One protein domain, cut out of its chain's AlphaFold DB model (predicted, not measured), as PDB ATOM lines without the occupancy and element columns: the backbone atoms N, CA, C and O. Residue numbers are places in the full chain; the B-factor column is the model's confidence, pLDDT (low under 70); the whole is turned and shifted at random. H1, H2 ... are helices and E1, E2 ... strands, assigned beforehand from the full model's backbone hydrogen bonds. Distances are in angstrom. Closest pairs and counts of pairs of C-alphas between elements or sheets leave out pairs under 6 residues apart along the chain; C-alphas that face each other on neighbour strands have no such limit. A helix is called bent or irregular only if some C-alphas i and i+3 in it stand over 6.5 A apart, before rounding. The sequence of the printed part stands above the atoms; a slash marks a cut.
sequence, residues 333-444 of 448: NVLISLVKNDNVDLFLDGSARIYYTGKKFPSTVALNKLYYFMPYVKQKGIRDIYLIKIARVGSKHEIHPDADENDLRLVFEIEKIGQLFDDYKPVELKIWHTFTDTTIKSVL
ATOM      1  N   ASN A 333     147.436 115.830 108.756       86.31
ATOM      2  CA  ASN A 333     146.874 116.620 107.668       86.31
ATOM      3  C   ASN A 333     145.449 117.088 107.971       86.31
ATOM      4  O   ASN A 333     144.635 116.369 108.566       86.31
ATOM      5  N   VAL A 334     145.148 118.280 107.470       84.44
ATOM      6  CA  VAL A 334     143.845 118.923 107.558       84.44
ATOM      7  C   VAL A 334     143.312 119.273 106.172       84.44
ATOM      8  O   VAL A 334     144.018 119.825 105.331       84.44
ATOM      9  N   LEU A 335     142.035 118.974 105.948       82.69
ATOM     10  CA  LEU A 335     141.283 119.420 104.786       82.69
ATOM     11  C   LEU A 335     140.608 120.759 105.097       82.69
ATOM     12  O   LEU A 335     139.702 120.828 105.928       82.69
ATOM     13  N   ILE A 336     141.019 121.817 104.403       82.12
ATOM     14  CA  ILE A 336     140.423 123.150 104.540       82.12
ATOM     15  C   ILE A 336     139.411 123.359 103.412       82.12
ATOM     16  O   ILE A 336     139.726 123.129 102.245       82.12
ATOM     17  N   SER A 337     138.190 123.793 103.731       79.69
ATOM     18  CA  SER A 337     137.114 123.965 102.741       79.69
ATOM     19  C   SER A 337     136.421 125.311 102.880       79.69
ATOM     20  O   SER A 337     136.082 125.728 103.983       79.69
ATOM     21  N   LEU A 338     136.158 125.976 101.753       79.50
ATOM     22  CA  LEU A 338     135.417 127.234 101.731       79.50
ATOM     23  C   LEU A 338     133.932 127.004 102.062       79.50
ATOM     24  O   LEU A 338     133.239 126.259 101.363       79.50
ATOM     25  N   VAL A 339     133.432 127.733 103.056       79.88
ATOM     26  CA  VAL A 339     132.002 127.930 103.310       79.88
ATOM     27  C   VAL A 339     131.488 128.960 102.305       79.88
ATOM     28  O   VAL A 339     131.969 130.094 102.261       79.88
ATOM     29  N   LYS A 340     130.543 128.558 101.451       77.50
ATOM     30  CA  LYS A 340     129.925 129.469 100.480       77.50
ATOM     31  C   LYS A 340     129.079 130.521 101.195       77.50
ATOM     32  O   LYS A 340     128.507 130.235 102.239       77.50
ATOM     33  N   ASN A 341     128.977 131.707 100.594       77.38
ATOM     34  CA  ASN A 341     128.277 132.858 101.173       77.38
ATOM     35  C   ASN A 341     126.829 132.551 101.593       77.38
ATOM     36  O   ASN A 341     126.402 133.017 102.638       77.38
ATOM     37  N   ASP A 342     126.110 131.753 100.806       78.50
ATOM     38  CA  ASP A 342     124.726 131.326 101.055       78.50
ATOM     39  C   ASP A 342     124.572 130.339 102.228       78.50
ATOM     40  O   ASP A 342     123.466 130.142 102.713       78.50
ATOM     41  N   ASN A 343     125.673 129.760 102.717       77.75
ATOM     42  CA  ASN A 343     125.700 128.806 103.831       77.75
ATOM     43  C   ASN A 343     126.398 129.348 105.088       77.75
ATOM     44  O   ASN A 343     126.557 128.607 106.058       77.75
ATOM     45  N   VAL A 344     126.857 130.605 105.082       76.75
ATOM     46  CA  VAL A 344     127.617 131.164 106.212       76.75
ATOM     47  C   VAL A 344     126.751 131.260 107.466       76.75
ATOM     48  O   VAL A 344     127.214 130.849 108.525       76.75
ATOM     49  N   ASP A 345     125.512 131.739 107.361       77.56
ATOM     50  CA  ASP A 345     124.650 131.955 108.533       77.56
ATOM     51  C   ASP A 345     124.296 130.631 109.229       77.56
ATOM     52  O   ASP A 345     124.513 130.494 110.432       77.56
ATOM     53  N   LEU A 346     123.921 129.610 108.451       78.88
ATOM     54  CA  LEU A 346     123.693 128.244 108.944       78.88
ATOM     55  C   LEU A 346     124.958 127.635 109.573       78.88
ATOM     56  O   LEU A 346     124.913 126.802 110.473       78.88
ATOM     57  N   PHE A 347     126.140 127.990 109.067       80.81
ATOM     58  CA  PHE A 347     127.384 127.498 109.650       80.81
ATOM     59  C   PHE A 347     127.686 128.183 110.986       80.81
ATOM     60  O   PHE A 347     128.189 127.541 111.909       80.81
ATOM     61  N   LEU A 348     127.351 129.468 111.107       76.75
ATOM     62  CA  LEU A 348     127.532 130.240 112.332       76.75
ATOM     63  C   LEU A 348     126.609 129.768 113.460       76.75
ATOM     64  O   LEU A 348     127.067 129.713 114.602       76.75
ATOM     65  N   ASP A 349     125.365 129.401 113.145       78.31
ATOM     66  CA  ASP A 349     124.384 128.898 114.117       78.31
ATOM     67  C   ASP A 349     124.496 127.382 114.402       78.31
ATOM     68  O   ASP A 349     123.860 126.872 115.323       78.31
ATOM     69  N   GLY A 350     125.351 126.668 113.658       74.44
ATOM     70  CA  GLY A 350     125.617 125.238 113.833       74.44
ATOM     71  C   GLY A 350     124.625 124.299 113.139       74.44
ATOM     72  O   GLY A 350     124.767 123.084 113.268       74.44
ATOM     73  N   SER A 351     123.658 124.824 112.384       76.31
ATOM     74  CA  SER A 351     122.676 124.036 111.627       76.31
ATOM     75  C   SER A 351     123.151 123.622 110.225       76.31
ATOM     76  O   SER A 351     122.516 122.789 109.570       76.31
ATOM     77  N   ALA A 352     124.277 124.161 109.742       71.62
ATOM     78  CA  ALA A 352     124.804 123.833 108.421       71.62
ATOM     79  C   ALA A 352     125.250 122.375 108.308       71.62
ATOM     80  O   ALA A 352     126.062 121.868 109.083       71.62
ATOM     81  N   ARG A 353     124.846 121.748 107.201       69.50
ATOM     82  CA  ARG A 353     125.511 120.551 106.683       69.50
ATOM     83  C   ARG A 353     126.752 120.984 105.910       69.50
ATOM     84  O   ARG A 353     126.647 121.635 104.870       69.50
ATOM     85  N   ILE A 354     127.930 120.652 106.428       66.31
ATOM     86  CA  ILE A 354     129.197 121.067 105.828       66.31
ATOM     87  C   ILE A 354     129.613 120.061 104.751       66.31
ATOM     88  O   ILE A 354     129.677 118.863 105.005       66.31
ATOM     89  N   TYR A 355     129.913 120.548 103.547       64.50
ATOM     90  CA  TYR A 355     130.353 119.715 102.430       64.50
ATOM     91  C   TYR A 355     131.557 120.326 101.712       64.50
ATOM     92  O   TYR A 355     131.803 121.537 101.748       64.50
ATOM     93  N   TYR A 356     132.326 119.473 101.041       62.84
ATOM     94  CA  TYR A 356     133.427 119.900 100.187       62.84
ATOM     95  C   TYR A 356     132.891 120.478  98.869       62.84
ATOM     96  O   TYR A 356     132.091 119.846  98.181       62.84
ATOM     97  N   THR A 357     133.334 121.683  98.500       57.44
ATOM     98  CA  THR A 357     132.818 122.434  97.334       57.44
ATOM     99  C   THR A 357     133.792 122.501  96.150       57.44
ATOM    100  O   THR A 357     133.557 123.249  95.196       57.44
ATOM    101  N   GLY A 358     134.889 121.739  96.179       57.72
ATOM    102  CA  GLY A 358     135.912 121.788  95.135       57.72
ATOM    103  C   GLY A 358     135.443 121.225  93.791       57.72
ATOM    104  O   GLY A 358     134.750 120.215  93.722       57.72
ATOM    105  N   LYS A 359     135.852 121.881  92.694       45.75
ATOM    106  CA  LYS A 359     135.514 121.487  91.310       45.75
ATOM    107  C   LYS A 359     136.277 120.255  90.801       45.75
ATOM    108  O   LYS A 359     135.938 119.748  89.737       45.75
ATOM    109  N   LYS A 360     137.327 119.816  91.502       50.78
ATOM    110  CA  LYS A 360     138.129 118.630  91.171       50.78
ATOM    111  C   LYS A 360     138.536 117.917  92.456       50.78
ATOM    112  O   LYS A 360     138.888 118.580  93.426       50.78
ATOM    113  N   PHE A 361     138.492 116.585  92.426       52.09
ATOM    114  CA  PHE A 361     139.070 115.734  93.463       52.09
ATOM    115  C   PHE A 361     140.560 116.065  93.597       52.09
ATOM    116  O   PHE A 361     141.233 116.181  92.565       52.09
ATOM    117  N   PRO A 362     141.101 116.228  94.809       53.56
ATOM    118  CA  PRO A 362     142.530 116.382  94.943       53.56
ATOM    119  C   PRO A 362     143.187 115.015  94.724       53.56
ATOM    120  O   PRO A 362     143.227 114.165  95.605       53.56
ATOM    121  N   SER A 363     143.681 114.782  93.509       49.38
ATOM    122  CA  SER A 363     144.301 113.517  93.089       49.38
ATOM    123  C   SER A 363     145.619 113.200  93.805       49.38
ATOM    124  O   SER A 363     146.222 112.164  93.546       49.38
ATOM    125  N   THR A 364     146.086 114.101  94.666       50.50
ATOM    126  CA  THR A 364     147.415 114.084  95.274       50.50
ATOM    127  C   THR A 364     147.466 113.431  96.652       50.50
ATOM    128  O   THR A 364     148.563 113.089  97.082       50.50
ATOM    129  N   VAL A 365     146.336 113.184  97.334       52.94
ATOM    130  CA  VAL A 365     146.361 112.554  98.670       52.94
ATOM    131  C   VAL A 365     145.365 111.440  98.857       52.94
ATOM    132  O   VAL A 365     144.186 111.522  98.523       52.94
ATOM    133  N   ALA A 366     145.891 110.389  99.472       64.69
ATOM    134  CA  ALA A 366     145.140 109.237  99.902       64.69
ATOM    135  C   ALA A 366     144.213 109.621 101.067       64.69
ATOM    136  O   ALA A 366     144.652 110.201 102.059       64.69
ATOM    137  N   LEU A 367     142.926 109.277 100.952       67.06
ATOM    138  CA  LEU A 367     141.885 109.617 101.935       67.06
ATOM    139  C   LEU A 367     142.237 109.175 103.364       67.06
ATOM    140  O   LEU A 367     141.885 109.855 104.319       67.06
ATOM    141  N   ASN A 368     142.996 108.085 103.511       69.38
ATOM    142  CA  ASN A 368     143.475 107.576 104.798       69.38
ATOM    143  C   ASN A 368     144.515 108.478 105.491       69.38
ATOM    144  O   ASN A 368     144.895 108.201 106.626       69.38
ATOM    145  N   LYS A 369     145.003 109.525 104.820       75.06
ATOM    146  CA  LYS A 369     145.903 110.527 105.396       75.06
ATOM    147  C   LYS A 369     145.176 111.792 105.855       75.06
ATOM    148  O   LYS A 369     145.833 112.652 106.427       75.06
ATOM    149  N   LEU A 370     143.868 111.932 105.619       77.88
ATOM    150  CA  LEU A 370     143.084 113.085 106.072       77.88
ATOM    151  C   LEU A 370     142.513 112.820 107.467       77.88
ATOM    152  O   LEU A 370     141.715 111.905 107.644       77.88
ATOM    153  N   TYR A 371     142.910 113.636 108.443       86.81
ATOM    154  CA  TYR A 371     142.505 113.460 109.843       86.81
ATOM    155  C   TYR A 371     141.547 114.546 110.311       86.81
ATOM    156  O   TYR A 371     140.602 114.264 111.042       86.81
ATOM    157  N   TYR A 372     141.777 115.787 109.887       89.44
ATOM    158  CA  TYR A 372     141.001 116.930 110.346       89.44
ATOM    159  C   TYR A 372     140.315 117.656 109.195       89.44
ATOM    160  O   TYR A 372     140.775 117.621 108.055       89.44
ATOM    161  N   PHE A 373     139.235 118.355 109.514       87.62
ATOM    162  CA  PHE A 373     138.502 119.215 108.598       87.62
ATOM    163  C   PHE A 373     138.315 120.611 109.207       87.62
ATOM    164  O   PHE A 373     137.961 120.740 110.381       87.62
ATOM    165  N   MET A 374     138.546 121.658 108.410       89.00
ATOM    166  CA  MET A 374     138.413 123.060 108.819       89.00
ATOM    167  C   MET A 374     137.595 123.872 107.806       89.00
ATOM    168  O   MET A 374     138.036 124.090 106.673       89.00
ATOM    169  N   PRO A 375     136.420 124.380 108.201       86.25
ATOM    170  CA  PRO A 375     135.673 125.343 107.406       86.25
ATOM    171  C   PRO A 375     136.360 126.718 107.414       86.25
ATOM    172  O   PRO A 375     136.657 127.280 108.467       86.25
ATOM    173  N   TYR A 376     136.562 127.279 106.227       85.19
ATOM    174  CA  TYR A 376     137.089 128.618 105.995       85.19
ATOM    175  C   TYR A 376     135.980 129.520 105.453       85.19
ATOM    176  O   TYR A 376     135.374 129.217 104.427       85.19
ATOM    177  N   VAL A 377     135.732 130.656 106.094       81.62
ATOM    178  CA  VAL A 377     134.817 131.686 105.591       81.62
ATOM    179  C   VAL A 377     135.649 132.772 104.919       81.62
ATOM    180  O   VAL A 377     136.557 133.327 105.530       81.62
ATOM    181  N   LYS A 378     135.362 133.105 103.656       75.31
ATOM    182  CA  LYS A 378     136.131 134.130 102.930       75.31
ATOM    183  C   LYS A 378     136.154 135.447 103.717       75.31
ATOM    184  O   LYS A 378     135.128 135.851 104.250       75.31
ATOM    185  N   GLN A 379     137.320 136.094 103.791       73.69
ATOM    186  CA  GLN A 379     137.582 137.330 104.560       73.69
ATOM    187  C   GLN A 379     137.494 137.204 106.092       73.69
ATOM    188  O   GLN A 379     138.130 137.998 106.773       73.69
ATOM    189  N   LYS A 380     136.775 136.215 106.642       74.94
ATOM    190  CA  LYS A 380     136.693 135.982 108.095       74.94
ATOM    191  C   LYS A 380     137.725 134.957 108.574       74.94
ATOM    192  O   LYS A 380     138.359 135.162 109.592       74.94
ATOM    193  N   GLY A 381     137.947 133.881 107.822       82.75
ATOM    194  CA  GLY A 381     138.948 132.860 108.108       82.75
ATOM    195  C   GLY A 381     138.419 131.573 108.737       82.75
ATOM    196  O   GLY A 381     137.306 131.153 108.426       82.75
ATOM    197  N   ILE A 382     139.233 130.913 109.566       86.62
ATOM    198  CA  ILE A 382     138.905 129.645 110.245       86.62
ATOM    199  C   ILE A 382     138.631 129.935 111.722       86.62
ATOM    200  O   ILE A 382     139.264 130.810 112.303       86.62
ATOM    201  N   ARG A 383     137.696 129.193 112.320       86.44
ATOM    202  CA  ARG A 383     137.397 129.236 113.762       86.44
ATOM    203  C   ARG A 383     137.359 127.835 114.355       86.44
ATOM    204  O   ARG A 383     137.980 127.573 115.374       86.44
ATOM    205  N   ASP A 384     136.629 126.935 113.707       88.50
ATOM    206  CA  ASP A 384     136.336 125.599 114.221       88.50
ATOM    207  C   ASP A 384     137.220 124.521 113.567       88.50
ATOM    208  O   ASP A 384     137.581 124.624 112.391       88.50
ATOM    209  N   ILE A 385     137.523 123.461 114.323       90.50
ATOM    210  CA  ILE A 385     138.198 122.250 113.841       90.50
ATOM    211  C   ILE A 385     137.344 121.007 114.118       90.50
ATOM    212  O   ILE A 385     136.736 120.862 115.184       90.50
ATOM    213  N   TYR A 386     137.321 120.098 113.144       90.62
ATOM    214  CA  TYR A 386     136.569 118.851 113.182       90.62
ATOM    215  C   TYR A 386     137.489 117.647 112.939       90.62
ATOM    216  O   TYR A 386     138.426 117.737 112.147       90.62
ATOM    217  N   LEU A 387     137.206 116.518 113.587       88.88
ATOM    218  CA  LEU A 387     137.809 115.214 113.316       88.88
ATOM    219  C   LEU A 387     137.055 114.551 112.166       88.88
ATOM    220  O   LEU A 387     135.830 114.490 112.208       88.88
ATOM    221  N   ILE A 388     137.762 114.018 111.176       88.19
ATOM    222  CA  ILE A 388     137.167 113.170 110.140       88.19
ATOM    223  C   ILE A 388     137.115 111.739 110.679       88.19
ATOM    224  O   ILE A 388     138.152 111.108 110.870       88.19
ATOM    225  N   LYS A 389     135.909 111.223 110.929       83.62
ATOM    226  CA  LYS A 389     135.685 109.841 111.378       83.62
ATOM    227  C   LYS A 389     135.609 108.872 110.210       83.62
ATOM    228  O   LYS A 389     136.180 107.787 110.265       83.62
ATOM    229  N   ILE A 390     134.903 109.271 109.153       79.44
ATOM    230  CA  ILE A 390     134.715 108.476 107.938       79.44
ATOM    231  C   ILE A 390     134.915 109.386 106.732       79.44
ATOM    232  O   ILE A 390     134.435 110.518 106.717       79.44
ATOM    233  N   ALA A 391     135.604 108.876 105.714       79.12
ATOM    234  CA  ALA A 391     135.705 109.478 104.391       79.12
ATOM    235  C   ALA A 391     135.330 108.416 103.354       79.12
ATOM    236  O   ALA A 391     135.991 107.382 103.259       79.12
ATOM    237  N   ARG A 392     134.271 108.658 102.581       76.56
ATOM    238  CA  ARG A 392     133.792 107.725 101.554       76.56
ATOM    239  C   ARG A 392     133.363 108.446 100.288       76.56
ATOM    240  O   ARG A 392     133.131 109.654 100.294       76.56
ATOM    241  N   VAL A 393     133.218 107.688  99.208       72.94
ATOM    242  CA  VAL A 393     132.499 108.153  98.021       72.94
ATOM    243  C   VAL A 393     131.000 107.991  98.283       72.94
ATOM    244  O   VAL A 393     130.555 106.968  98.798       72.94
ATOM    245  N   GLY A 394     130.241 109.028  97.971       73.19
ATOM    246  CA  GLY A 394     128.784 109.071  97.988       73.19
ATOM    247  C   GLY A 394     128.281 109.818  96.761       73.19
ATOM    248  O   GLY A 394     129.046 110.040  95.820       73.19
ATOM    249  N   SER A 395     127.031 110.261  96.763       76.56
ATOM    250  CA  SER A 395     126.480 111.091  95.683       76.56
ATOM    251  C   SER A 395     125.854 112.376  96.210       76.56
ATOM    252  O   SER A 395     125.512 112.503  97.386       76.56
ATOM    253  N   LYS A 396     125.701 113.371  95.330       75.25
ATOM    254  CA  LYS A 396     125.003 114.621  95.667       75.25
ATOM    255  C   LYS A 396     123.545 114.372  96.083       75.25
ATOM    256  O   LYS A 396     123.003 115.159  96.864       75.25
ATOM    257  N   HIS A 397     122.956 113.280  95.601       78.31
ATOM    258  CA  HIS A 397     121.601 112.848  95.924       78.31
ATOM    259  C   HIS A 397     121.374 112.650  97.433       78.31
ATOM    260  O   HIS A 397     120.319 113.003  97.948       78.31
ATOM    261  N   GLU A 398     122.394 112.201  98.175       74.88
ATOM    262  CA  GLU A 398     122.311 111.991  99.632       74.88
ATOM    263  C   GLU A 398     121.974 113.269 100.427       74.88
ATOM    264  O   GLU A 398     121.536 113.208 101.576       74.88
ATOM    265  N   ILE A 399     122.199 114.441  99.825       65.56
ATOM    266  CA  ILE A 399     121.950 115.754 100.434       65.56
ATOM    267  C   ILE A 399     120.827 116.495  99.699       65.56
ATOM    268  O   ILE A 399     120.042 117.201 100.331       65.56
ATOM    269  N   HIS A 400     120.754 116.338  98.377       74.12
ATOM    270  CA  HIS A 400     119.741 116.939  97.519       74.12
ATOM    271  C   HIS A 400     119.004 115.830  96.762       74.12
ATOM    272  O   HIS A 400     119.509 115.422  95.719       74.12
ATOM    273  N   PRO A 401     117.830 115.375  97.233       79.06
ATOM    274  CA  PRO A 401     117.095 114.264  96.615       79.06
ATOM    275  C   PRO A 401     116.757 114.474  95.129       79.06
ATOM    276  O   PRO A 401     116.571 113.520  94.389       79.06
ATOM    277  N   ASP A 402     116.727 115.719  94.655       84.88
ATOM    278  CA  ASP A 402     116.479 116.033  93.241       84.88
ATOM    279  C   ASP A 402     117.757 116.015  92.374       84.88
ATOM    280  O   ASP A 402     117.719 116.327  91.182       84.88
ATOM    281  N   ALA A 403     118.920 115.726  92.963       77.94
ATOM    282  CA  ALA A 403     120.191 115.655  92.252       77.94
ATOM    283  C   ALA A 403     120.438 114.261  91.657       77.94
ATOM    284  O   ALA A 403     119.989 113.249  92.189       77.94
ATOM    285  N   ASP A 404     121.213 114.231  90.570       75.00
ATOM    286  CA  ASP A 404     121.648 113.003  89.901       75.00
ATOM    287  C   ASP A 404     122.433 112.096  90.868       75.00
ATOM    288  O   ASP A 404     123.423 112.516  91.476       75.00
ATOM    289  N   GLU A 405     121.995 110.843  91.003       76.12
ATOM    290  CA  GLU A 405     122.643 109.814  91.826       76.12
ATOM    291  C   GLU A 405     124.059 109.478  91.337       76.12
ATOM    292  O   GLU A 405     124.902 109.048  92.125       76.12
ATOM    293  N   ASN A 406     124.357 109.745  90.063       77.38
ATOM    294  CA  ASN A 406     125.683 109.555  89.476       77.38
ATOM    295  C   ASN A 406     126.602 110.766  89.674       77.38
ATOM    296  O   ASN A 406     127.780 110.724  89.307       77.38
ATOM    297  N   ASP A 407     126.105 111.850  90.275       74.06
ATOM    298  CA  ASP A 407     126.908 113.015  90.628       74.06
ATOM    299  C   ASP A 407     127.723 112.720  91.899       74.06
ATOM    300  O   ASP A 407     127.418 113.200  92.996       74.06
ATOM    301  N   LEU A 408     128.751 111.877  91.747       67.12
ATOM    302  CA  LEU A 408     129.573 111.356  92.840       67.12
ATOM    303  C   LEU A 408     130.286 112.476  93.618       67.12
ATOM    304  O   LEU A 408     130.780 113.464  93.060       67.12
ATOM    305  N   ARG A 409     130.356 112.322  94.939       72.81
ATOM    306  CA  ARG A 409     130.940 113.267  95.901       72.81
ATOM    307  C   ARG A 409     131.760 112.529  96.950       72.81
ATOM    308  O   ARG A 409     131.569 111.342  97.177       72.81
ATOM    309  N   LEU A 410     132.653 113.250  97.622       71.31
ATOM    310  CA  LEU A 410     133.209 112.782  98.888       71.31
ATOM    311  C   LEU A 410     132.263 113.166 100.018       71.31
ATOM    312  O   LEU A 410     131.888 114.333 100.146       71.31
ATOM    313  N   VAL A 411     131.917 112.178 100.830       73.44
ATOM    314  CA  VAL A 411     131.120 112.347 102.038       73.44
ATOM    315  C   VAL A 411     132.031 112.097 103.227       73.44
ATOM    316  O   VAL A 411     132.707 111.067 103.302       73.44
ATOM    317  N   PHE A 412     132.054 113.068 104.134       78.00
ATOM    318  CA  PHE A 412     132.793 112.981 105.380       78.00
ATOM    319  C   PHE A 412     131.815 112.928 106.542       78.00
ATOM    320  O   PHE A 412     130.937 113.783 106.651       78.00
ATOM    321  N   GLU A 413     132.004 111.966 107.433       79.50
ATOM    322  CA  GLU A 413     131.401 112.033 108.758       79.50
ATOM    323  C   GLU A 413     132.411 112.702 109.672       79.50
ATOM    324  O   GLU A 413     133.507 112.180 109.892       79.50
ATOM    325  N   ILE A 414     132.058 113.889 110.153       85.62
ATOM    326  CA  ILE A 414     132.948 114.730 110.944       85.62
ATOM    327  C   ILE A 414     132.387 114.960 112.343       85.62
ATOM    328  O   ILE A 414     131.176 115.007 112.545       85.62
ATOM    329  N   GLU A 415     133.274 115.129 113.313       86.12
ATOM    330  CA  GLU A 415     132.933 115.432 114.700       86.12
ATOM    331  C   GLU A 415     133.614 116.723 115.128       86.12
ATOM    332  O   GLU A 415     134.821 116.875 114.948       86.12
ATOM    333  N   LYS A 416     132.854 117.678 115.671       88.50
ATOM    334  CA  LYS A 416     133.432 118.937 116.146       88.50
ATOM    335  C   LYS A 416     134.336 118.654 117.344       88.50
ATOM    336  O   LYS A 416     133.863 118.140 118.349       88.50
ATOM    337  N   ILE A 417     135.605 119.041 117.245       88.56
ATOM    338  CA  ILE A 417     136.565 118.919 118.352       88.56
ATOM    339  C   ILE A 417     136.516 120.182 119.214       88.56
ATOM    340  O   ILE A 417     136.549 120.109 120.436       88.56
ATOM    341  N   GLY A 418     136.409 121.355 118.582       88.12
ATOM    342  CA  GLY A 418     136.285 122.624 119.292       88.12
ATOM    343  C   GLY A 418     136.638 123.833 118.435       88.12
ATOM    344  O   GLY A 418     136.711 123.751 117.205       88.12
ATOM    345  N   GLN A 419     136.830 124.965 119.108       87.81
ATOM    346  CA  GLN A 419     137.253 126.224 118.502       87.81
ATOM    347  C   GLN A 419     138.775 126.320 118.531       87.81
ATOM    348  O   GLN A 419     139.376 126.433 119.596       87.81
ATOM    349  N   LEU A 420     139.392 126.254 117.353       83.44
ATOM    350  CA  LEU A 420     140.837 126.393 117.183       83.44
ATOM    351  C   LEU A 420     141.311 127.815 117.521       83.44
ATOM    352  O   LEU A 420     142.406 127.991 118.052       83.44
ATOM    353  N   PHE A 421     140.475 128.808 117.217       82.50
ATOM    354  CA  PHE A 421     140.700 130.222 117.497       82.50
ATOM    355  C   PHE A 421     139.476 130.819 118.201       82.50
ATOM    356  O   PHE A 421     138.350 130.391 117.932       82.50
ATOM    357  N   ASP A 422     139.697 131.828 119.047       74.44
ATOM    358  CA  ASP A 422     138.635 132.507 119.811       74.44
ATOM    359  C   ASP A 422     137.621 133.249 118.910       74.44
ATOM    360  O   ASP A 422     136.464 133.455 119.275       74.44
ATOM    361  N   ASP A 423     138.028 133.609 117.693       76.75
ATOM    362  CA  ASP A 423     137.224 134.225 116.639       76.75
ATOM    363  C   ASP A 423     137.603 133.668 115.252       76.75
ATOM    364  O   ASP A 423     138.549 132.896 115.097       76.75
ATOM    365  N   TYR A 424     136.845 134.031 114.211       80.12
ATOM    366  CA  TYR A 424     137.250 133.693 112.846       80.12
ATOM    367  C   TYR A 424     138.539 134.436 112.505       80.12
ATOM    368  O   TYR A 424     138.562 135.665 112.460       80.12
ATOM    369  N   LYS A 425     139.605 133.673 112.261       70.69
ATOM    370  CA  LYS A 425     140.922 134.214 111.951       70.69
ATOM    371  C   LYS A 425     141.304 133.954 110.505       70.69
ATOM    372  O   LYS A 425     141.407 132.783 110.117       70.69
ATOM    373  N   PRO A 426     141.580 135.002 109.704       69.94
ATOM    374  CA  PRO A 426     142.181 134.830 108.394       69.94
ATOM    375  C   PRO A 426     143.488 134.056 108.549       69.94
ATOM    376  O   PRO A 426     144.368 134.427 109.327       69.94
ATOM    377  N   VAL A 427     143.578 132.943 107.836       68.56
ATOM    378  CA  VAL A 427     144.812 132.183 107.680       68.56
ATOM    379  C   VAL A 427     145.278 132.446 106.260       68.56
ATOM    380  O   VAL A 427     144.460 132.417 105.335       68.56
ATOM    381  N   GLU A 428     146.569 132.720 106.084       61.59
ATOM    382  CA  GLU A 428     147.159 132.719 104.754       61.59
ATOM    383  C   GLU A 428     147.140 131.282 104.236       61.59
ATOM    384  O   GLU A 428     147.958 130.426 104.582       61.59
ATOM    385  N   LEU A 429     146.112 130.998 103.447       55.19
ATOM    386  CA  LEU A 429     145.993 129.752 102.729       55.19
ATOM    387  C   LEU A 429     146.790 129.930 101.440       55.19
ATOM    388  O   LEU A 429     146.463 130.781 100.613       55.19
ATOM    389  N   LYS A 430     147.822 129.112 101.234       54.25
ATOM    390  CA  LYS A 430     148.465 128.972  99.924       54.25
ATOM    391  C   LYS A 430     147.502 128.198  99.011       54.25
ATOM    392  O   LYS A 430     147.691 127.010  98.767       54.25
ATOM    393  N   ILE A 431     146.426 128.865  98.566       44.78
ATOM    394  CA  ILE A 431     145.186 128.288  97.990       44.78
ATOM    395  C   ILE A 431     145.430 127.320  96.813       44.78
ATOM    396  O   ILE A 431     144.572 126.495  96.504       44.78
ATOM    397  N   TRP A 432     146.603 127.362  96.176       42.03
ATOM    398  CA  TRP A 432     146.969 126.445  95.093       42.03
ATOM    399  C   TRP A 432     147.536 125.081  95.536       42.03
ATOM    400  O   TRP A 432     147.521 124.158  94.727       42.03
ATOM    401  N   HIS A 433     147.958 124.914  96.799       39.38
ATOM    402  CA  HIS A 433     148.498 123.651  97.353       39.38
ATOM    403  C   HIS A 433     147.690 123.087  98.543       39.38
ATOM    404  O   HIS A 433     147.904 121.957  98.971       39.38
ATOM    405  N   THR A 434     146.748 123.853  99.096       43.94
ATOM    406  CA  THR A 434     146.160 123.609 100.430       43.94
ATOM    407  C   THR A 434     145.128 122.496 100.550       43.94
ATOM    408  O   THR A 434     144.524 122.367 101.611       43.94
ATOM    409  N   PHE A 435     144.858 121.696  99.521       53.53
ATOM    410  CA  PHE A 435     143.742 120.757  99.657       53.53
ATOM    411  C   PHE A 435     144.105 119.419 100.264       53.53
ATOM    412  O   PHE A 435     143.175 118.675 100.569       53.53
ATOM    413  N   THR A 436     145.387 119.113 100.501       55.97
ATOM    414  CA  THR A 436     145.700 117.764 100.969       55.97
ATOM    415  C   THR A 436     146.957 117.503 101.799       55.97
ATOM    416  O   THR A 436     146.944 116.549 102.576       55.97
ATOM    417  N   ASP A 437     148.012 118.312 101.687       61.78
ATOM    418  CA  ASP A 437     149.290 118.052 102.386       61.78
ATOM    419  C   ASP A 437     149.614 119.098 103.463       61.78
ATOM    420  O   ASP A 437     150.730 119.185 103.967       61.78
ATOM    421  N   THR A 438     148.630 119.924 103.827       75.81
ATOM    422  CA  THR A 438     148.769 120.900 104.912       75.81
ATOM    423  C   THR A 438     148.551 120.214 106.255       75.81
ATOM    424  O   THR A 438     147.506 119.600 106.473       75.81
ATOM    425  N   THR A 439     149.510 120.353 107.168       85.44
ATOM    426  CA  THR A 439     149.381 119.885 108.553       85.44
ATOM    427  C   THR A 439     148.748 120.948 109.444       85.44
ATOM    428  O   THR A 439     148.814 122.145 109.155       85.44
ATOM    429  N   ILE A 440     148.176 120.530 110.574       85.31
ATOM    430  CA  ILE A 440     147.698 121.456 111.612       85.31
ATOM    431  C   ILE A 440     148.810 122.430 112.024       85.31
ATOM    432  O   ILE A 440     148.576 123.630 112.126       85.31
ATOM    433  N   LYS A 441     150.043 121.946 112.186       85.00
ATOM    434  CA  LYS A 441     151.218 122.762 112.492       85.00
ATOM    435  C   LYS A 441     151.447 123.843 111.451       85.00
ATOM    436  O   LYS A 441     151.666 124.974 111.852       85.00
ATOM    437  N   SER A 442     151.336 123.525 110.160       78.56
ATOM    438  CA  SER A 442     151.483 124.504 109.076       78.56
ATOM    439  C   SER A 442     150.420 125.607 109.139       78.56
ATOM    440  O   SER A 442     150.743 126.781 108.969       78.56
ATOM    441  N   VAL A 443     149.170 125.253 109.464       78.25
ATOM    442  CA  VAL A 443     148.090 126.234 109.687       78.25
ATOM    443  C   VAL A 443     148.401 127.142 110.880       78.25
ATOM    444  O   VAL A 443     148.123 128.339 110.832       78.25
ATOM    445  N   LEU A 444     148.993 126.586 111.938       75.88
ATOM    446  CA  LEU A 444     149.367 127.330 113.142       75.88
ATOM    447  C   LEU A 444     150.666 128.142 112.974       75.88
ATOM    448  O   LEU A 444     150.831 129.145 113.663       75.88
TER     449      LEU A 444
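Overview. This is residues 333 to 444 of the 448 residues of the protein "Cytosine-specific methyltransferase" of Prevotella ruminicola (UniProt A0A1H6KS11). A strongly twisted, curled sheet of four strands makes the body, and its two longest strands, E3 and E4, form a bent hairpin whose loop, residues 396 to 407, lies far out from the mean of the C-alphas. The short helix H1 grazes the sheet near the last residues of E1 and E2, while the small helix H2 is over the edge strand E1 near Val 334. The printed part has 112 residues, with the named elements in the order E1, H1, E2, E3, E4, H2. The mixed sheet runs E1, E2, E3, E4; the class is mixed, helices and strands, with under half of the residues, 53 of 112, in named elements. The whole is compact, with a radius of gyration of the C-alphas of 13.8 A, and rounded, spanning 38 by 32 by 24 A.

Along the chain. In the sheet, E1 is residues 333 to 339, 19.2 A long, beginning at C-alpha 333 (146.874, 116.620, 107.668). E2 is residues 370 to 377, 20.4 A. E3, residues 384 to 395, spans 25.5 A and bends by 84 degrees at residue 392. E4, residues 408 to 419, spans 30.6 A and bends by 62 degrees at residue 416. H1 is residues 341 to 349; it is irregular, with C-alphas 342 and 345 7.5 A apart. H2 is residues 440 to 444, ending at C-alpha 444 (149.367, 127.330, 113.142).

Arrangement. E1 and E2 are parallel, with N 335 and O 372 within hydrogen-bond range at 2.8 A. With H1 they form a strand-helix-strand unit, two parallel neighbour strands with a helix between them along the chain. E2, E3 and E4 form a meander, each strand the antiparallel neighbour of the one before. In the hairpin of E2 and E3, N 373 and O 386 are 2.8 A apart. In the hairpin of E3 and E4, N 387 and O 415 are 2.8 A apart, and N 394 and O 409 are 2.8 A apart. Residues 376 to 377 of E2 also pair, antiparallel, with residues 381 to 382. H1 is on the sheet but only grazes it with residues 341 to 347; its closest C-alphas to E2 are those of Val 344 and Val 377, 7.2 A. H2 is on the sheet, over E1, at a height over the sheet of 10.1 A; the closest C-alphas of the two are those of Val 334 and Ile 440, 6.1 A. H1 and H2 are apart. In H2 every O i to N i+4 pair is within hydrogen-bond range; in H1, 3 of 5 are.

Size, cuts and confidence. The two C-alphas farthest apart are those of Asp 402 and Lys 441, 40.3 A. The printed part has no cut. The links from H1 to E2, E3 to E4 and E4 to H2 are long. The mean pLDDT of the printed part is 74.1; residues 353 to 368, 399, 408 and 426 to 437 are under 70.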